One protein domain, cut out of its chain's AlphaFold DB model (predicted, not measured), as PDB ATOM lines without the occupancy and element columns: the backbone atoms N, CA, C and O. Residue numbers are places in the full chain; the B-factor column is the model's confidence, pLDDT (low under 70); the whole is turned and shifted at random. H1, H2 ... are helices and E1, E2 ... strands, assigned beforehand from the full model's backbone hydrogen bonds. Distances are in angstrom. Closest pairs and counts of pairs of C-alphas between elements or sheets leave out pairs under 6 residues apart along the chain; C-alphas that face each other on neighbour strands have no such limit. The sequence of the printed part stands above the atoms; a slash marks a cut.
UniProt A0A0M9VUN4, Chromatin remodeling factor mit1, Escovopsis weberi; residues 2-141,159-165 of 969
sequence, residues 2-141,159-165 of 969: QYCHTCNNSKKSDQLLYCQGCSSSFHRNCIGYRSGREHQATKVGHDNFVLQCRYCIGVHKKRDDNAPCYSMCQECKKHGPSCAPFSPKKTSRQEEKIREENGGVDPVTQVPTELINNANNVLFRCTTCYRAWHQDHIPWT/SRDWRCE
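Overview. This is residues 2 to 141 and 159 to 165 of the 969 residues of the protein "Chromatin remodeling factor mit1" of Escovopsis weberi (UniProt A0A0M9VUN4). Little regular structure: loops make most of an elongated body, with hairpin E3-E4 near its middle, hairpin E1-E2 beside it, helix H3 at one end and loop residues 126 to 141 toward the other. The 147 printed residues include E1, E2, H1, E3, E4, H2 and H3 in that order, 33 residues, class mixed; both two-stranded sheets are antiparallel. The whole is compact, radius of gyration of the C-alphas 15.9 A, spanning 54 by 35 by 31 A.

Arrangement. E1, residues 16 to 18, and E2, residues 25 to 27, form a hairpin at 147 degrees; N 17 and O 26 are 2.8 A apart, within hydrogen-bond range. E3, residues 40 to 43, and E4, residues 49 to 52, form another at 155 degrees, with N 52 and O 40 at 2.8 A. The closest C-alphas of E1 and E4, Tyr 18 and Leu 51, are 6.4 A apart. H2, residues 59 to 63, and H3, residues 92 to 101, are apart; in both, every O i to N i+4 pair is within hydrogen-bond range. H1, residues 28 to 31, is too short for one, with 0 of 1 O i to N i+3 pair within range.

Along the chain. E1 begins at C-alpha 16 (182.083, -49.337, 126.014); H3, 14.1 A long, ends at C-alpha 101 (182.302, -23.943, 108.061).

Size, cuts and confidence. Residues 142 to 158 are cut out, C-alphas 141 and 159 being 13.4 A apart. The link H2 to H3 is long, 28 residues. Twelve residues have pLDDT under 70, among them 10 to 14.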
ATOM      1  N   GLN A   2     183.236 -53.115 133.051       59.72
ATOM      2  CA  GLN A   2     182.871 -53.800 131.789       59.72
ATOM      3  C   GLN A   2     181.351 -53.787 131.549       59.72
ATOM      4  O   GLN A   2     180.822 -54.758 131.036       59.72
ATOM      5  N   TYR A   3     180.623 -52.739 131.953       71.00
ATOM      6  CA  TYR A   3     179.156 -52.745 132.000       71.00
ATOM      7  C   TYR A   3     178.509 -51.515 131.348       71.00
ATOM      8  O   TYR A   3     178.914 -50.388 131.613       71.00
ATOM      9  N   CYS A   4     177.466 -51.704 130.537       79.94
ATOM     10  CA  CYS A   4     176.666 -50.598 130.010       79.94
ATOM     11  C   CYS A   4     175.442 -50.290 130.884       79.94
ATOM     12  O   CYS A   4     174.489 -51.068 130.917       79.94
ATOM     13  N   HIS A   5     175.396 -49.073 131.431       79.44
ATOM     14  CA  HIS A   5     174.320 -48.552 132.282       79.44
ATOM     15  C   HIS A   5     172.922 -48.577 131.638       79.44
ATOM     16  O   HIS A   5     171.925 -48.663 132.346       79.44
ATOM     17  N   THR A   6     172.810 -48.508 130.309       81.56
ATOM     18  CA  THR A   6     171.498 -48.516 129.633       81.56
ATOM     19  C   THR A   6     170.922 -49.917 129.408       81.56
ATOM     20  O   THR A   6     169.714 -50.092 129.513       81.56
ATOM     21  N   CYS A   7     171.736 -50.913 129.038       79.69
ATOM     22  CA  CYS A   7     171.238 -52.212 128.550       79.69
ATOM     23  C   CYS A   7     171.640 -53.407 129.414       79.69
ATOM     24  O   CYS A   7     171.419 -54.554 129.032       79.69
ATOM     25  N   ASN A   8     172.274 -53.151 130.545       74.69
ATOM     26  CA  ASN A   8     172.751 -54.155 131.467       74.69
ATOM     27  C   ASN A   8     173.635 -55.263 130.840       74.69
ATOM     28  O   ASN A   8     173.540 -56.424 131.220       74.69
ATOM     29  N   ASN A   9     174.436 -54.929 129.813       70.75
ATOM     30  CA  ASN A   9     175.216 -55.869 128.978       70.75
ATOM     31  C   ASN A   9     174.428 -56.960 128.230       70.75
ATOM     32  O   ASN A   9     175.018 -57.911 127.715       70.75
ATOM     33  N   SER A  10     173.111 -56.807 128.081       61.44
ATOM     34  CA  SER A  10     172.282 -57.731 127.288       61.44
ATOM     35  C   SER A  10     172.683 -57.812 125.805       61.44
ATOM     36  O   SER A  10     172.399 -58.805 125.143       61.44
ATOM     37  N   LYS A  11     173.373 -56.790 125.276       60.34
ATOM     38  CA  LYS A  11     173.891 -56.736 123.900       60.34
ATOM     39  C   LYS A  11     175.423 -56.804 123.934       60.34
ATOM     40  O   LYS A  11     176.060 -55.822 124.296       60.34
ATOM     41  N   LYS A  12     176.000 -57.966 123.605       56.97
ATOM     42  CA  LYS A  12     177.414 -58.327 123.859       56.97
ATOM     43  C   LYS A  12     178.453 -57.872 122.807       56.97
ATOM     44  O   LYS A  12     179.562 -58.387 122.836       56.97
ATOM     45  N   SER A  13     178.156 -56.958 121.877       59.50
ATOM     46  CA  SER A  13     179.016 -56.781 120.684       59.50
ATOM     47  C   SER A  13     179.533 -55.367 120.381       59.50
ATOM     48  O   SER A  13     179.965 -55.141 119.257       59.50
ATOM     49  N   ASP A  14     179.478 -54.403 121.307       67.12
ATOM     50  CA  ASP A  14     179.813 -52.998 121.005       67.12
ATOM     51  C   ASP A  14     180.778 -52.382 122.038       67.12
ATOM     52  O   ASP A  14     180.795 -52.786 123.200       67.12
ATOM     53  N   GLN A  15     181.592 -51.403 121.627       80.81
ATOM     54  CA  GLN A  15     182.617 -50.790 122.487       80.81
ATOM     55  C   GLN A  15     181.979 -49.966 123.623       80.81
ATOM     56  O   GLN A  15     181.062 -49.167 123.396       80.81
ATOM     57  N   LEU A  16     182.483 -50.136 124.852       83.75
ATOM     58  CA  LEU A  16     182.083 -49.337 126.014       83.75
ATOM     59  C   LEU A  16     182.800 -47.985 126.027       83.75
ATOM     60  O   LEU A  16     184.024 -47.905 125.953       83.75
ATOM     61  N   LEU A  17     182.012 -46.928 126.179       88.00
ATOM     62  CA  LEU A  17     182.446 -45.551 126.355       88.00
ATOM     63  C   LEU A  17     182.305 -45.170 127.831       88.00
ATOM     64  O   LEU A  17     181.225 -45.308 128.415       88.00
ATOM     65  N   TYR A  18     183.384 -44.669 128.428       89.12
ATOM     66  CA  TYR A  18     183.417 -44.259 129.832       89.12
ATOM     67  C   TYR A  18     183.119 -42.771 129.976       89.12
ATOM     68  O   TYR A  18     183.634 -41.939 129.224       89.12
ATOM     69  N   CYS A  19     182.283 -42.435 130.956       91.44
ATOM     70  CA  CYS A  19     182.040 -41.052 131.316       91.44
ATOM     71  C   CYS A  19     183.288 -40.441 131.970       91.44
ATOM     72  O   CYS A  19     183.837 -41.011 132.904       91.44
ATOM     73  N   GLN A  20     183.678 -39.241 131.546       92.94
ATOM     74  CA  GLN A  20     184.834 -38.531 132.108       92.94
ATOM     75  C   GLN A  20     184.606 -38.054 133.551       92.94
ATOM     76  O   GLN A  20     185.549 -37.944 134.320       92.94
ATOM     77  N   GLY A  21     183.354 -37.763 133.928       90.00
ATOM     78  CA  GLY A  21     183.020 -37.232 135.257       90.00
ATOM     79  C   GLY A  21     182.519 -38.249 136.290       90.00
ATOM     80  O   GLY A  21     182.367 -37.895 137.455       90.00
ATOM     81  N   CYS A  22     182.192 -39.489 135.911       90.31
ATOM     82  CA  CYS A  22     181.664 -40.463 136.875       90.31
ATOM     83  C   CYS A  22     181.864 -41.912 136.433       90.31
ATOM     84  O   CYS A  22     182.136 -42.177 135.266       90.31
ATOM     85  N   SER A  23     181.646 -42.848 137.355       87.75
ATOM     86  CA  SER A  23     181.834 -44.293 137.171       87.75
ATOM     87  C   SER A  23     180.860 -44.968 136.187       87.75
ATOM     88  O   SER A  23     180.794 -46.192 136.122       87.75
ATOM     89  N   SER A  24     180.062 -44.206 135.433       87.50
ATOM     90  CA  SER A  24     179.099 -44.750 134.468       87.50
ATOM     91  C   SER A  24     179.733 -44.996 133.098       87.50
ATOM     92  O   SER A  24     180.415 -44.130 132.548       87.50
ATOM     93  N   SER A  25     179.410 -46.139 132.498       87.75
ATOM     94  CA  SER A  25     179.803 -46.508 131.135       87.75
ATOM     95  C   SER A  25     178.603 -46.896 130.278       87.75
ATOM     96  O   SER A  25     177.580 -47.367 130.780       87.75
ATOM     97  N   PHE A  26     178.715 -46.676 128.971       87.94
ATOM     98  CA  PHE A  26     177.632 -46.857 128.004       87.94
ATOM     99  C   PHE A  26     178.176 -47.474 126.718       87.94
ATOM    100  O   PHE A  26     179.247 -47.086 126.265       87.94
ATOM    101  N   HIS A  27     177.441 -48.384 126.078       88.12
ATOM    102  CA  HIS A  27     177.769 -48.772 124.704       88.12
ATOM    103  C   HIS A  27     177.555 -47.596 123.749       88.12
ATOM    104  O   HIS A  27     176.669 -46.762 123.971       88.12
ATOM    105  N   ARG A  28     178.298 -47.576 122.641       84.62
ATOM    106  CA  ARG A  28     178.135 -46.578 121.573       84.62
ATOM    107  C   ARG A  28     176.690 -46.470 121.077       84.62
ATOM    108  O   ARG A  28     176.181 -45.365 120.926       84.62
ATOM    109  N   ASN A  29     175.992 -47.589 120.899       83.94
ATOM    110  CA  ASN A  29     174.577 -47.569 120.510       83.94
ATOM    111  C   ASN A  29     173.610 -47.188 121.650       83.94
ATOM    112  O   ASN A  29     172.463 -46.822 121.403       83.94
ATOM    113  N   CYS A  30     174.050 -47.244 122.909       85.19
ATOM    114  CA  CYS A  30     173.221 -46.974 124.084       85.19
ATOM    115  C   CYS A  30     173.170 -45.499 124.500       85.19
ATOM    116  O   CYS A  30     172.328 -45.149 125.328       85.19
ATOM    117  N   ILE A  31     174.029 -44.643 123.939       85.44
ATOM    118  CA  ILE A  31     173.973 -43.189 124.160       85.44
ATOM    119  C   ILE A  31     172.955 -42.482 123.247       85.44
ATOM    120  O   ILE A  31     172.681 -41.300 123.451       85.44
ATOM    121  N   GLY A  32     172.369 -43.198 122.278       81.25
ATOM    122  CA  GLY A  32     171.357 -42.687 121.349       81.25
ATOM    123  C   GLY A  32     171.924 -41.927 120.142       81.25
ATOM    124  O   GLY A  32     173.115 -41.621 120.064       81.25
ATOM    125  N   TYR A  33     171.050 -41.619 119.179       80.31
ATOM    126  CA  TYR A  33     171.404 -40.868 117.969       80.31
ATOM    127  C   TYR A  33     171.767 -39.410 118.279       80.31
ATOM    128  O   TYR A  33     171.255 -38.811 119.225       80.31
ATOM    129  N   ARG A  34     172.616 -38.810 117.437       75.75
ATOM    130  CA  ARG A  34     173.167 -37.455 117.628       75.75
ATOM    131  C   ARG A  34     172.094 -36.377 117.844       75.75
ATOM    132  O   ARG A  34     172.290 -35.508 118.684       75.75
ATOM    133  N   SER A  35     170.950 -36.478 117.165       71.50
ATOM    134  CA  SER A  35     169.824 -35.537 117.275       71.50
ATOM    135  C   SER A  35     169.043 -35.621 118.594       71.50
ATOM    136  O   SER A  35     168.438 -34.632 119.001       71.50
ATOM    137  N   GLY A  36     169.045 -36.778 119.264       73.56
ATOM    138  CA  GLY A  36     168.215 -37.050 120.447       73.56
ATOM    139  C   GLY A  36     168.992 -37.434 121.708       73.56
ATOM    140  O   GLY A  36     168.382 -37.639 122.755       73.56
ATOM    141  N   ARG A  37     170.323 -37.550 121.639       85.50
ATOM    142  CA  ARG A  37     171.130 -38.005 122.778       85.50
ATOM    143  C   ARG A  37     171.110 -37.014 123.944       85.50
ATOM    144  O   ARG A  37     171.216 -35.791 123.790       85.50
ATOM    145  N   GLU A  38     171.009 -37.574 125.143       86.94
ATOM    146  CA  GLU A  38     171.108 -36.852 126.418       86.94
ATOM    147  C   GLU A  38     172.546 -36.807 126.949       86.94
ATOM    148  O   GLU A  38     172.824 -36.108 127.915       86.94
ATOM    149  N   HIS A  39     173.465 -37.546 126.326       90.38
ATOM    150  CA  HIS A  39     174.884 -37.560 126.665       90.38
ATOM    151  C   HIS A  39     175.656 -36.580 125.774       90.38
ATOM    152  O   HIS A  39     175.313 -36.402 124.603       90.38
ATOM    153  N   GLN A  40     176.727 -35.993 126.307       89.62
ATOM    154  CA  GLN A  40     177.611 -35.107 125.555       89.62
ATOM    155  C   GLN A  40     178.821 -35.903 125.065       89.62
ATOM    156  O   GLN A  40     179.547 -36.471 125.876       89.62
ATOM    157  N   ALA A  41     179.042 -35.947 123.751       89.25
ATOM    158  CA  ALA A  41     180.295 -36.445 123.188       89.25
ATOM    159  C   ALA A  41     181.065 -35.265 122.600       89.25
ATOM    160  O   ALA A  41     180.582 -34.632 121.659       89.25
ATOM    161  N   THR A  42     182.236 -34.978 123.163       88.94
ATOM    162  CA  THR A  42     183.068 -33.827 122.801       88.94
ATOM    163  C   THR A  42     184.299 -34.318 122.050       88.94
ATOM    164  O   THR A  42     184.991 -35.217 122.530       88.94
ATOM    165  N   LYS A  43     184.574 -33.737 120.876       88.81
ATOM    166  CA  LYS A  43     185.812 -33.993 120.135       88.81
ATOM    167  C   LYS A  43     186.948 -33.192 120.771       88.81
ATOM    168  O   LYS A  43     186.853 -31.971 120.834       88.81
ATOM    169  N   VAL A  44     187.990 -33.872 121.239       88.62
ATOM    170  CA  VAL A  44     189.138 -33.271 121.953       88.62
ATOM    171  C   VAL A  44     190.466 -33.438 121.203       88.62
ATOM    172  O   VAL A  44     191.486 -32.915 121.628       88.62
ATOM    173  N   GLY A  45     190.462 -34.132 120.061       87.38
ATOM    174  CA  GLY A  45     191.617 -34.272 119.168       87.38
ATOM    175  C   GLY A  45     191.196 -34.738 117.772       87.38
ATOM    176  O   GLY A  45     190.003 -34.915 117.529       87.38
ATOM    177  N   HIS A  46     192.158 -34.947 116.866       75.56
ATOM    178  CA  HIS A  46     191.911 -35.279 115.450       75.56
ATOM    179  C   HIS A  46     190.954 -36.477 115.276       75.56
ATOM    180  O   HIS A  46     189.990 -36.359 114.519       75.56
ATOM    181  N   ASP A  47     191.105 -37.515 116.113       79.25
ATOM    182  CA  ASP A  47     190.259 -38.725 116.141       79.25
ATOM    183  C   ASP A  47     189.772 -39.117 117.555       79.25
ATOM    184  O   ASP A  47     189.266 -40.216 117.778       79.25
ATOM    185  N   ASN A  48     189.884 -38.205 118.528       85.25
ATOM    186  CA  ASN A  48     189.578 -38.489 119.934       85.25
ATOM    187  C   ASN A  48     188.265 -37.837 120.374       85.25
ATOM    188  O   ASN A  48     188.127 -36.610 120.362       85.25
ATOM    189  N   PHE A  49     187.325 -38.662 120.837       87.94
ATOM    190  CA  PHE A  49     186.071 -38.227 121.446       87.94
ATOM    191  C   PHE A  49     185.984 -38.706 122.888       87.94
ATOM    192  O   PHE A  49     186.289 -39.858 123.192       87.94
ATOM    193  N   VAL A  50     185.496 -37.835 123.765       91.56
ATOM    194  CA  VAL A  50     185.234 -38.163 125.168       91.56
ATOM    195  C   VAL A  50     183.753 -38.010 125.489       91.56
ATOM    196  O   VAL A  50     183.070 -37.148 124.934       91.56
ATOM    197  N   LEU A  51     183.250 -38.861 126.383       92.06
ATOM    198  CA  LEU A  51     181.844 -38.901 126.775       92.06
ATOM    199  C   LEU A  51     181.647 -38.261 128.153       92.06
ATOM    200  O   LEU A  51     182.298 -38.644 129.119       92.06
ATOM    201  N   GLN A  52     180.673 -37.369 128.286       93.44
ATOM    202  CA  GLN A  52     180.107 -36.979 129.576       93.44
ATOM    203  C   GLN A  52     178.639 -37.396 129.619       93.44
ATOM    204  O   GLN A  52     177.844 -37.081 128.730       93.44
ATOM    205  N   CYS A  53     178.270 -38.164 130.641       92.25
ATOM    206  CA  CYS A  53     176.926 -38.709 130.739       92.25
ATOM    207  C   CYS A  53     175.894 -37.647 131.144       92.25
ATOM    208  O   CYS A  53     176.234 -36.619 131.734       92.25
ATOM    209  N   ARG A  54     174.616 -37.951 130.893       91.94
ATOM    210  CA  ARG A  54     173.472 -37.083 131.218       91.94
ATOM    211  C   ARG A  54     173.393 -36.644 132.688       91.94
ATOM    212  O   ARG A  54     172.882 -35.564 132.973       91.94
ATOM    213  N   TYR A  55     173.911 -37.461 133.609       91.62
ATOM    214  CA  TYR A  55     173.926 -37.169 135.044       91.62
ATOM    215  C   TYR A  55     174.983 -36.117 135.401       91.62
ATOM    216  O   TYR A  55     174.689 -35.179 136.134       91.62
ATOM    217  N   CYS A  56     176.193 -36.238 134.846       92.25
ATOM    218  CA  CYS A  56     177.278 -35.278 135.063       92.25
ATOM    219  C   CYS A  56     176.922 -33.898 134.502       92.25
ATOM    220  O   CYS A  56     177.007 -32.908 135.215       92.25
ATOM    221  N   ILE A  57     176.425 -33.837 133.264       91.94
ATOM    222  CA  ILE A  57     176.144 -32.559 132.586       91.94
ATOM    223  C   ILE A  57     174.808 -31.908 133.002       91.94
ATOM    224  O   ILE A  57     174.363 -30.944 132.371       91.94
ATOM    225  N   GLY A  58     174.143 -32.450 134.030       88.69
ATOM    226  CA  GLY A  58     172.965 -31.848 134.654       88.69
ATOM    227  C   GLY A  58     171.685 -31.867 133.811       88.69
ATOM    228  O   GLY A  58     170.879 -30.951 133.932       88.69
ATOM    229  N   VAL A  59     171.462 -32.881 132.960       89.69
ATOM    230  CA  VAL A  59     170.242 -32.951 132.120       89.69
ATOM    231  C   VAL A  59     168.964 -32.970 132.957       89.69
ATOM    232  O   VAL A  59     167.982 -32.348 132.568       89.69
ATOM    233  N   HIS A  60     168.975 -33.660 134.098       88.50
ATOM    234  CA  HIS A  60     167.812 -33.746 134.985       88.50
ATOM    235  C   HIS A  60     167.447 -32.381 135.570       88.50
ATOM    236  O   HIS A  60     166.305 -31.966 135.437       88.50
ATOM    237  N   LYS A  61     168.439 -31.645 136.084       87.56
ATOM    238  CA  LYS A  61     168.236 -30.301 136.633       87.56
ATOM    239  C   LYS A  61     167.773 -29.282 135.587       87.56
ATOM    240  O   LYS A  61     167.029 -28.378 135.903       87.56
ATOM    241  N   LYS A  62     168.155 -29.460 134.316       87.31
ATOM    242  CA  LYS A  62     167.653 -28.635 133.199       87.31
ATOM    243  C   LYS A  62     166.202 -28.930 132.805       87.31
ATOM    244  O   LYS A  62     165.615 -28.148 132.069       87.31
ATOM    245  N   ARG A  63     165.668 -30.099 133.168       87.88
ATOM    246  CA  ARG A  63     164.277 -30.495 132.884       87.88
ATOM    247  C   ARG A  63     163.338 -30.198 134.044       87.88
ATOM    248  O   ARG A  63     162.141 -30.080 133.826       87.88
ATOM    249  N   ASP A  64     163.892 -30.184 135.243       87.75
ATOM    250  CA  ASP A  64     163.196 -30.112 136.511       87.75
ATOM    251  C   ASP A  64     164.149 -29.416 137.485       87.75
ATOM    252  O   ASP A  64     165.139 -30.014 137.916       87.75
ATOM    253  N   ASP A  65     163.887 -28.141 137.775       86.81
ATOM    254  CA  ASP A  65     164.760 -27.302 138.605       86.81
ATOM    255  C   ASP A  65     164.912 -27.856 140.033       86.81
ATOM    256  O   ASP A  65     165.955 -27.666 140.672       86.81
ATOM    257  N   ASN A  66     163.920 -28.633 140.485       87.75
ATOM    258  CA  ASN A  66     163.901 -29.279 141.793       87.75
ATOM    259  C   ASN A  66     164.703 -30.585 141.821       87.75
ATOM    260  O   ASN A  66     165.038 -31.064 142.907       87.75
ATOM    261  N   ALA A  67     165.068 -31.149 140.665       90.88
ATOM    262  CA  ALA A  67     165.815 -32.399 140.579       90.88
ATOM    263  C   ALA A  67     167.173 -32.332 141.307       90.88
ATOM    264  O   ALA A  67     167.838 -31.287 141.328       90.88
ATOM    265  N   PRO A  68     167.655 -33.468 141.845       92.44
ATOM    266  CA  PRO A  68     168.925 -33.502 142.547       92.44
ATOM    267  C   PRO A  68     170.101 -33.227 141.605       92.44
ATOM    268  O   PRO A  68     170.123 -33.581 140.417       92.44
ATOM    269  N   CYS A  69     171.137 -32.625 142.167       91.88
ATOM    270  CA  CYS A  69     172.363 -32.291 141.486       91.88
ATOM    271  C   CYS A  69     173.279 -33.515 141.392       91.88
ATOM    272  O   CYS A  69     174.202 -33.721 142.176       91.88
ATOM    273  N   TYR A  70     173.059 -34.337 140.369       92.19
ATOM    274  CA  TYR A  70     173.827 -35.566 140.145       92.19
ATOM    275  C   TYR A  70     175.324 -35.382 139.836       92.19
ATOM    276  O   TYR A  70     176.053 -36.379 139.749       92.19
ATOM    277  N   SER A  71     175.781 -34.145 139.635       91.94
ATOM    278  CA  SER A  71     177.193 -33.780 139.475       91.94
ATOM    279  C   SER A  71     177.878 -33.410 140.789       91.94
ATOM    280  O   SER A  71     179.069 -33.103 140.774       91.94
ATOM    281  N   MET A  72     177.141 -33.427 141.900       91.75
ATOM    282  CA  MET A  72     177.595 -33.058 143.233       91.75
ATOM    283  C   MET A  72     177.774 -34.303 144.108       91.75
ATOM    284  O   MET A  72     176.953 -35.223 144.085       91.75
ATOM    285  N   CYS A  73     178.848 -34.325 144.896       91.44
ATOM    286  CA  CYS A  73     179.052 -35.339 145.921       91.44
ATOM    287  C   CYS A  73     178.025 -35.165 147.048       91.44
ATOM    288  O   CYS A  73     177.870 -34.069 147.580       91.44
ATOM    289  N   GLN A  74     177.346 -36.244 147.435       89.38
ATOM    290  CA  GLN A  74     176.294 -36.180 148.451       89.38
ATOM    291  C   GLN A  74     176.808 -35.903 149.866       89.38
ATOM    292  O   GLN A  74     176.048 -35.340 150.648       89.38
ATOM    293  N   GLU A  75     178.072 -36.228 150.146       88.06
ATOM    294  CA  GLU A  75     178.728 -35.983 151.434       88.06
ATOM    295  C   GLU A  75     179.191 -34.522 151.558       88.06
ATOM    296  O   GLU A  75     178.617 -33.730 152.296       88.06
ATOM    297  N   CYS A  76     180.186 -34.108 150.765       89.56
ATOM    298  CA  CYS A  76     180.785 -32.774 150.887       89.56
ATOM    299  C   CYS A  76     180.057 -31.663 150.117       89.56
ATOM    300  O   CYS A  76     180.497 -30.515 150.154       89.56
ATOM    301  N   LYS A  77     179.007 -31.999 149.355       89.44
ATOM    302  CA  LYS A  77     178.229 -31.072 148.513       89.44
ATOM    303  C   LYS A  77     179.064 -30.269 147.493       89.44
ATOM    304  O   LYS A  77     178.642 -29.214 147.032       89.44
ATOM    305  N   LYS A  78     180.241 -30.772 147.094       91.38
ATOM    306  CA  LYS A  78     181.081 -30.188 146.027       91.38
ATOM    307  C   LYS A  78     180.863 -30.898 144.691       91.38
ATOM    308  O   LYS A  78     180.628 -32.107 144.660       91.38
ATOM    309  N   HIS A  79     180.958 -30.153 143.591       92.06
ATOM    310  CA  HIS A  79     180.871 -30.705 142.239       92.06
ATOM    311  C   HIS A  79     182.111 -31.519 141.859       92.06
ATOM    312  O   HIS A  79     183.228 -31.170 142.230       92.06
ATOM    313  N   GLY A  80     181.902 -32.570 141.063       91.06
ATOM    314  CA  GLY A  80     182.991 -33.326 140.450       91.06
ATOM    315  C   GLY A  80     183.743 -32.474 139.411       91.06
ATOM    316  O   GLY A  80     183.077 -31.854 138.573       91.06
ATOM    317  N   PRO A  81     185.090 -32.469 139.399       90.94
ATOM    318  CA  PRO A  81     185.879 -31.608 138.508       90.94
ATOM    319  C   PRO A  81     185.561 -31.789 137.015       90.94
ATOM    320  O   PRO A  81     185.425 -30.812 136.283       90.94
ATOM    321  N   SER A  82     185.346 -33.032 136.566       92.38
ATOM    322  CA  SER A  82     185.031 -33.360 135.161       92.38
ATOM    323  C   SER A  82     183.524 -33.484 134.874       92.38
ATOM    324  O   SER A  82     183.123 -34.049 133.849       92.38
ATOM    325  N   CYS A  83     182.657 -32.994 135.769       91.00
ATOM    326  CA  CYS A  83     181.203 -33.073 135.591       91.00
ATOM    327  C   CYS A  83     180.597 -31.878 134.840       91.00
ATOM    328  O   CYS A  83     179.504 -32.014 134.293       91.00
ATOM    329  N   ALA A  84     181.281 -30.735 134.768       89.88
ATOM    330  CA  ALA A  84     180.825 -29.600 133.965       89.88
ATOM    331  C   ALA A  84     180.916 -29.925 132.459       89.88
ATOM    332  O   ALA A  84     181.920 -30.496 132.033       89.88
ATOM    333  N   PRO A  85     179.902 -29.594 131.634       90.06
ATOM    334  CA  PRO A  85     179.916 -29.919 130.210       90.06
ATOM    335  C   PRO A  85     181.110 -29.261 129.504       90.06
ATOM    336  O   PRO A  85     181.243 -28.043 129.514       90.06
ATOM    337  N   PHE A  86     181.946 -30.068 128.852       91.50
ATOM    338  CA  PHE A  86     183.151 -29.615 128.148       91.50
ATOM    339  C   PHE A  86     182.848 -28.782 126.901       91.50
ATOM    340  O   PHE A  86     183.686 -28.016 126.445       91.50
ATOM    341  N   SER A  87     181.658 -28.944 126.330       86.75
ATOM    342  CA  SER A  87     181.181 -28.153 125.200       86.75
ATOM    343  C   SER A  87     179.693 -27.836 125.367       86.75
ATOM    344  O   SER A  87     178.954 -28.633 125.961       86.75
ATOM    345  N   PRO A  88     179.217 -26.683 124.860       82.06
ATOM    346  CA  PRO A  88     177.798 -26.361 124.873       82.06
ATOM    347  C   PRO A  88     177.022 -27.328 123.973       82.06
ATOM    348  O   PRO A  88     177.505 -27.747 122.918       82.06
ATOM    349  N   LYS A  89     175.792 -27.665 124.374       80.31
ATOM    350  CA  LYS A  89     174.909 -28.497 123.552       80.31
ATOM    351  C   LYS A  89     174.433 -27.682 122.351       80.31
ATOM    352  O   LYS A  89     173.829 -26.628 122.527       80.31
ATOM    353  N   LYS A  90     174.690 -28.184 121.147       81.81
ATOM    354  CA  LYS A  90     174.289 -27.565 119.881       81.81
ATOM    355  C   LYS A  90     173.186 -28.399 119.229       81.81
ATOM    356  O   LYS A  90     173.076 -29.601 119.467       81.81
ATOM    357  N   THR A  91     172.326 -27.757 118.446       79.31
ATOM    358  CA  THR A  91     171.320 -28.463 117.631       79.31
ATOM    359  C   THR A  91     171.982 -29.128 116.426       79.31
ATOM    360  O   THR A  91     173.030 -28.668 115.977       79.31
ATOM    361  N   SER A  92     171.358 -30.159 115.841       77.19
ATOM    362  CA  SER A  92     171.910 -30.837 114.656       77.19
ATOM    363  C   SER A  92     172.244 -29.862 113.522       77.19
ATOM    364  O   SER A  92     173.306 -29.979 112.929       77.19
ATOM    365  N   ARG A  93     171.392 -28.851 113.290       79.50
ATOM    366  CA  ARG A  93     171.618 -27.805 112.276       79.50
ATOM    367  C   ARG A  93     172.812 -26.906 112.604       79.50
ATOM    368  O   ARG A  93     173.551 -26.524 111.711       79.50
ATOM    369  N   GLN A  94     173.003 -26.558 113.879       83.38
ATOM    370  CA  GLN A  94     174.165 -25.773 114.312       83.38
ATOM    371  C   GLN A  94     175.458 -26.584 114.204       83.38
ATOM    372  O   GLN A  94     176.487 -26.037 113.832       83.38
ATOM    373  N   GLU A  95     175.425 -27.876 114.529       79.25
ATOM    374  CA  GLU A  95     176.590 -28.750 114.380       79.25
ATOM    375  C   GLU A  95     176.940 -28.999 112.909       79.25
ATOM    376  O   GLU A  95     178.118 -28.987 112.568       79.25
ATOM    377  N   GLU A  96     175.937 -29.182 112.047       81.56
ATOM    378  CA  GLU A  96     176.099 -29.339 110.597       81.56
ATOM    379  C   GLU A  96     176.682 -28.076 109.961       81.56
ATOM    380  O   GLU A  96     177.714 -28.158 109.304       81.56
ATOM    381  N   LYS A  97     176.132 -26.899 110.285       84.88
ATOM    382  CA  LYS A  97     176.663 -25.612 109.819       84.88
ATOM    383  C   LYS A  97     178.121 -25.393 110.235       84.88
ATOM    384  O   LYS A  97     178.950 -25.018 109.420       84.88
ATOM    385  N   ILE A  98     178.459 -25.673 111.495       83.81
ATOM    386  CA  ILE A  98     179.837 -25.512 111.995       83.81
ATOM    387  C   ILE A  98     180.783 -26.532 111.353       83.81
ATOM    388  O   ILE A  98     181.964 -26.253 111.169       83.81
ATOM    389  N   ARG A  99     180.283 -27.722 111.013       83.56
ATOM    390  CA  ARG A  99     181.052 -28.729 110.286       83.56
ATOM    391  C   ARG A  99     181.310 -28.285 108.845       83.56
ATOM    392  O   ARG A  99     182.431 -28.450 108.381       83.56
ATOM    393  N   GLU A 100     180.320 -27.713 108.163       84.62
ATOM    394  CA  GLU A 100     180.483 -27.119 106.828       84.62
ATOM    395  C   GLU A 100     181.490 -25.960 106.854       84.62
ATOM    396  O   GLU A 100     182.426 -25.943 106.056       84.62
ATOM    397  N   GLU A 101     181.367 -25.057 107.833       86.00
ATOM    398  CA  GLU A 101     182.302 -23.943 108.061       86.00
ATOM    399  C   GLU A 101     183.729 -24.428 108.397       86.00
ATOM    400  O   GLU A 101     184.701 -23.737 108.106       86.00
ATOM    401  N   ASN A 102     183.873 -25.634 108.957       85.31
ATOM    402  CA  ASN A 102     185.148 -26.262 109.322       85.31
ATOM    403  C   ASN A 102     185.585 -27.365 108.330       85.31
ATOM    404  O   ASN A 102     186.182 -28.373 108.720       85.31
ATOM    405  N   GLY A 103     185.252 -27.213 107.043       83.00
ATOM    406  CA  GLY A 103     185.759 -28.081 105.971       83.00
ATOM    407  C   GLY A 103     185.247 -29.526 106.013       83.00
ATOM    408  O   GLY A 103     185.949 -30.445 105.598       83.00
ATOM    409  N   GLY A 104     184.046 -29.754 106.546       78.44
ATOM    410  CA  GLY A 104     183.416 -31.075 106.647       78.44
ATOM    411  C   GLY A 104     183.779 -31.869 107.909       78.44
ATOM    412  O   GLY A 104     183.278 -32.983 108.089       78.44
ATOM    413  N   VAL A 105     184.589 -31.313 108.819       79.19
ATOM    414  CA  VAL A 105     185.087 -32.002 110.025       79.19
ATOM    415  C   VAL A 105     184.520 -31.370 111.302       79.19
ATOM    416  O   VAL A 105     184.432 -30.151 111.418       79.19
ATOM    417  N   ASP A 106     184.147 -32.183 112.302       78.44
ATOM    418  CA  ASP A 106     183.721 -31.645 113.606       78.44
ATOM    419  C   ASP A 106     184.874 -30.854 114.270       78.44
ATOM    420  O   ASP A 106     186.005 -31.360 114.302       78.44
ATOM    421  N   PRO A 107     184.617 -29.655 114.829       83.00
ATOM    422  CA  PRO A 107     185.646 -28.823 115.450       83.00
ATOM    423  C   PRO A 107     186.182 -29.455 116.739       83.00
ATOM    424  O   PRO A 107     185.432 -30.041 117.527       83.00
ATOM    425  N   VAL A 108     187.485 -29.301 116.975       85.62
ATOM    426  CA  VAL A 108     188.127 -29.741 118.218       85.62
ATOM    427  C   VAL A 108     187.835 -28.725 119.320       85.62
ATOM    428  O   VAL A 108     188.106 -27.537 119.174       85.62
ATOM    429  N   THR A 109     187.271 -29.194 120.430       86.94
ATOM    430  CA  THR A 109     187.057 -28.378 121.630       86.94
ATOM    431  C   THR A 109     188.309 -28.440 122.496       86.94
ATOM    432  O   THR A 109     188.742 -29.533 122.863       86.94
ATOM    433  N   GLN A 110     188.877 -27.284 122.839       88.12
ATOM    434  CA  GLN A 110     189.983 -27.213 123.790       88.12
ATOM    435  C   GLN A 110     189.452 -27.493 125.201       88.12
ATOM    436  O   GLN A 110     188.629 -26.743 125.722       88.12
ATOM    437  N   VAL A 111     189.900 -28.596 125.795       87.81
ATOM    438  CA  VAL A 111     189.565 -29.009 127.162       87.81
ATOM    439  C   VAL A 111     190.887 -29.221 127.904       87.81
ATOM    440  O   VAL A 111     191.767 -29.878 127.342       87.81
ATOM    441  N   PRO A 112     191.053 -28.693 129.128       90.62
ATOM    442  CA  PRO A 112     192.276 -28.885 129.899       90.62
ATOM    443  C   PRO A 112     192.621 -30.368 130.096       90.62
ATOM    444  O   PRO A 112     191.743 -31.195 130.367       90.62
ATOM    445  N   THR A 113     193.899 -30.716 129.942       86.50
ATOM    446  CA  THR A 113     194.378 -32.108 129.946       86.50
ATOM    447  C   THR A 113     194.116 -32.825 131.267       86.50
ATOM    448  O   THR A 113     193.852 -34.023 131.274       86.50
ATOM    449  N   GLU A 114     194.103 -32.093 132.379       89.94
ATOM    450  CA  GLU A 114     193.832 -32.590 133.727       89.94
ATOM    451  C   GLU A 114     192.383 -33.057 133.935       89.94
ATOM    452  O   GLU A 114     192.111 -33.790 134.888       89.94
ATOM    453  N   LEU A 115     191.454 -32.659 133.056       89.19
ATOM    454  CA  LEU A 115     190.044 -33.063 133.104       89.19
ATOM    455  C   LEU A 115     189.742 -34.301 132.252       89.19
ATOM    456  O   LEU A 115     188.685 -34.919 132.431       89.19
ATOM    457  N   ILE A 116     190.646 -34.658 131.338       88.38
ATOM    458  CA  ILE A 116     190.479 -35.750 130.379       88.38
ATOM    459  C   ILE A 116     191.151 -37.014 130.923       88.38
ATOM    460  O   ILE A 116     192.326 -37.015 131.263       88.38
ATOM    461  N   ASN A 117     190.405 -38.118 130.962       85.88
ATOM    462  CA  ASN A 117     190.845 -39.456 131.362       85.88
ATOM    463  C   ASN A 117     191.555 -39.501 132.731       85.88
ATOM    464  O   ASN A 117     192.429 -40.334 132.955       85.88
ATOM    465  N   ASN A 118     191.150 -38.627 133.657       87.62
ATOM    466  CA  ASN A 118     191.708 -38.543 135.001       87.62
ATOM    467  C   ASN A 118     190.814 -39.271 136.016       87.62
ATOM    468  O   ASN A 118     189.703 -38.825 136.313       87.62
ATOM    469  N   ALA A 119     191.312 -40.380 136.571       81.75
ATOM    470  CA  ALA A 119     190.580 -41.196 137.540       81.75
ATOM    471  C   ALA A 119     190.247 -40.441 138.841       81.75
ATOM    472  O   ALA A 119     189.190 -40.683 139.421       81.75
ATOM    473  N   ASN A 120     191.078 -39.477 139.254       83.00
ATOM    474  CA  ASN A 120     190.868 -38.702 140.483       83.00
ATOM    475  C   ASN A 120     189.662 -37.752 140.388       83.00
ATOM    476  O   ASN A 120     189.122 -37.325 141.406       83.00
ATOM    477  N   ASN A 121     189.201 -37.444 139.171       87.81
ATOM    478  CA  ASN A 121     188.051 -36.567 138.944       87.81
ATOM    479  C   ASN A 121     186.714 -37.328 138.918       87.81
ATOM    480  O   ASN A 121     185.653 -36.707 138.784       87.81
ATOM    481  N   VAL A 122     186.751 -38.662 138.990       87.88
ATOM    482  CA  VAL A 122     185.588 -39.529 138.799       87.88
ATOM    483  C   VAL A 122     184.754 -39.593 140.074       87.88
ATOM    484  O   VAL A 122     185.208 -40.050 141.120       87.88
ATOM    485  N   LEU A 123     183.479 -39.219 139.965       90.12
ATOM    486  CA  LEU A 123     182.501 -39.508 141.009       90.12
ATOM    487  C   LEU A 123     181.995 -40.955 140.920       90.12
ATOM    488  O   LEU A 123     181.561 -41.415 139.859       90.12
ATOM    489  N   PHE A 124     181.959 -41.647 142.052       88.62
ATOM    490  CA  PHE A 124     181.359 -42.971 142.180       88.62
ATOM    491  C   PHE A 124     179.847 -42.844 142.320       88.62
ATOM    492  O   PHE A 124     179.346 -42.175 143.223       88.62
ATOM    493  N   ARG A 125     179.112 -43.461 141.392       88.69
ATOM    494  CA  ARG A 125     177.656 -43.360 141.301       88.69
ATOM    495  C   ARG A 125     176.978 -44.644 141.763       88.69
ATOM    496  O   ARG A 125     177.323 -45.722 141.288       88.69
ATOM    497  N   CYS A 126     175.977 -44.515 142.631       88.44
ATOM    498  CA  CYS A 126     175.130 -45.638 143.020       88.44
ATOM    499  C   CYS A 126     174.327 -46.137 141.811       88.44
ATOM    500  O   CYS A 126     173.682 -45.346 141.122       88.44
ATOM    501  N   THR A 127     174.315 -47.449 141.584       86.06
ATOM    502  CA  THR A 127     173.600 -48.070 140.455       86.06
ATOM    503  C   THR A 127     172.072 -48.028 140.579       86.06
ATOM    504  O   THR A 127     171.380 -48.209 139.583       86.06
ATOM    505  N   THR A 128     171.540 -47.770 141.778       88.12
ATOM    506  CA  THR A 128     170.094 -47.755 142.060       88.12
ATOM    507  C   THR A 128     169.524 -46.338 142.111       88.12
ATOM    508  O   THR A 128     168.637 -46.015 141.331       88.12
ATOM    509  N   CYS A 129     170.030 -45.475 143.000       90.75
ATOM    510  CA  CYS A 129     169.510 -44.109 143.164       90.75
ATOM    511  C   CYS A 129     170.266 -43.049 142.346       90.75
ATOM    512  O   CYS A 129     169.908 -41.876 142.380       90.75
ATOM    513  N   TYR A 130     171.343 -43.429 141.651       91.25
ATOM    514  CA  TYR A 130     172.178 -42.545 140.828       91.25
ATOM    515  C   TYR A 130     172.869 -41.390 141.561       91.25
ATOM    516  O   TYR A 130     173.515 -40.570 140.912       91.25
ATOM    517  N   ARG A 131     172.803 -41.320 142.891       91.69
ATOM    518  CA  ARG A 131     173.583 -40.367 143.695       91.69
ATOM    519  C   ARG A 131     175.090 -40.622 143.572       91.69
ATOM    520  O   ARG A 131     175.499 -41.728 143.213       91.69
ATOM    521  N   ALA A 132     175.899 -39.598 143.837       90.81
ATOM    522  CA  ALA A 132     177.331 -39.586 143.548       90.81
ATOM    523  C   ALA A 132     178.197 -39.234 144.775       90.81
ATOM    524  O   ALA A 132     177.805 -38.394 145.586       90.81
ATOM    525  N   TRP A 133     179.383 -39.841 144.882       91.50
ATOM    526  CA  TRP A 133     180.368 -39.616 145.949       91.50
ATOM    527  C   TRP A 133     181.787 -39.487 145.388       91.50
ATOM    528  O   TRP A 133     182.112 -40.085 144.364       91.50
ATOM    529  N   HIS A 134     182.639 -38.711 146.061       89.69
ATOM    530  CA  HIS A 134     184.085 -38.797 145.837       89.69
ATOM    531  C   HIS A 134     184.609 -40.125 146.378       89.69
ATOM    532  O   HIS A 134     184.007 -40.694 147.287       89.69
ATOM    533  N   GLN A 135     185.745 -40.583 145.858       82.25
ATOM    534  CA  GLN A 135     186.382 -41.830 146.287       82.25
ATOM    535  C   GLN A 135     186.603 -41.892 147.807       82.25
ATOM    536  O   GLN A 135     186.317 -42.910 148.428       82.25
ATOM    537  N   ASP A 136     187.039 -40.786 148.412       83.12
ATOM    538  CA  ASP A 136     187.289 -40.707 149.856       83.12
ATOM    539  C   ASP A 136     186.015 -40.585 150.705       83.12
ATOM    540  O   ASP A 136     186.079 -40.709 151.925       83.12
ATOM    541  N   HIS A 137     184.858 -40.362 150.075       86.25
ATOM    542  CA  HIS A 137     183.558 -40.237 150.742       86.25
ATOM    543  C   HIS A 137     182.668 -41.471 150.547       86.25
ATOM    544  O   HIS A 137     181.477 -41.417 150.847       86.25
ATOM    545  N   ILE A 138     183.199 -42.567 150.000       79.38
ATOM    546  CA  ILE A 138     182.456 -43.824 149.896       79.38
ATOM    547  C   ILE A 138     182.342 -44.429 151.310       79.38
ATOM    548  O   ILE A 138     183.376 -44.684 151.929       79.38
ATOM    549  N   PRO A 139     181.127 -44.678 151.838       63.50
ATOM    550  CA  PRO A 139     180.940 -45.314 153.140       63.50
ATOM    551  C   PRO A 139     181.545 -46.724 153.173       63.50
ATOM    552  O   PRO A 139     181.349 -47.516 152.247       63.50
ATOM    553  N   TRP A 140     182.264 -47.047 154.251       57.81
ATOM    554  CA  TRP A 140     182.874 -48.360 154.460       57.81
ATOM    555  C   TRP A 140     181.808 -49.456 154.548       57.81
ATOM    556  O   TRP A 140     180.832 -49.341 155.289       57.81
ATOM    557  N   THR A 141     182.005 -50.560 153.830       50.69
ATOM    558  CA  THR A 141     181.168 -51.755 154.000       50.69
ATOM    559  C   THR A 141     181.744 -52.566 155.166       50.69
ATOM    560  O   THR A 141     182.927 -52.882 155.159       50.69
ATOM    561  N   SER A 159     184.139 -51.580 142.327       57.03
ATOM    562  CA  SER A 159     183.964 -51.166 140.917       57.03
ATOM    563  C   SER A 159     182.804 -51.820 140.137       57.03
ATOM    564  O   SER A 159     182.576 -51.414 138.992       57.03
ATOM    565  N   ARG A 160     182.106 -52.838 140.651       56.31
ATOM    566  CA  ARG A 160     181.206 -53.645 139.797       56.31
ATOM    567  C   ARG A 160     179.734 -53.250 139.892       56.31
ATOM    568  O   ARG A 160     179.148 -52.986 138.853       56.31
ATOM    569  N   ASP A 161     179.200 -53.093 141.103       66.00
ATOM    570  CA  ASP A 161     177.771 -52.832 141.344       66.00
ATOM    571  C   ASP A 161     177.550 -51.988 142.606       66.00
ATOM    572  O   ASP A 161     176.671 -52.271 143.420       66.00
ATOM    573  N   TRP A 162     178.387 -50.969 142.818       79.75
ATOM    574  CA  TRP A 162     178.340 -50.223 144.069       79.75
ATOM    575  C   TRP A 162     176.979 -49.557 144.294       79.75
ATOM    576  O   TRP A 162     176.441 -48.821 143.457       79.75
ATOM    577  N   ARG A 163     176.433 -49.822 145.477       85.50
ATOM    578  CA  ARG A 163     175.215 -49.229 146.006       85.50
ATOM    579  C   ARG A 163     175.579 -48.460 147.264       85.50
ATOM    580  O   ARG A 163     176.370 -48.936 148.072       85.50
ATOM    581  N   CYS A 164     174.999 -47.276 147.412       87.56
ATOM    582  CA  CYS A 164     175.143 -46.507 148.640       87.56
ATOM    583  C   CYS A 164     174.465 -47.224 149.813       87.56
ATOM    584  O   CYS A 164     173.577 -48.051 149.595       87.56
ATOM    585  N   GLU A 165     174.825 -46.839 151.037       86.81
ATOM    586  CA  GLU A 165     174.280 -47.405 152.275       86.81
ATOM    587  C   GLU A 165     172.748 -47.451 152.274       86.81
ATOM    588  O   GLU A 165     172.198 -48.538 152.393       86.81
TER     589      GLU A 165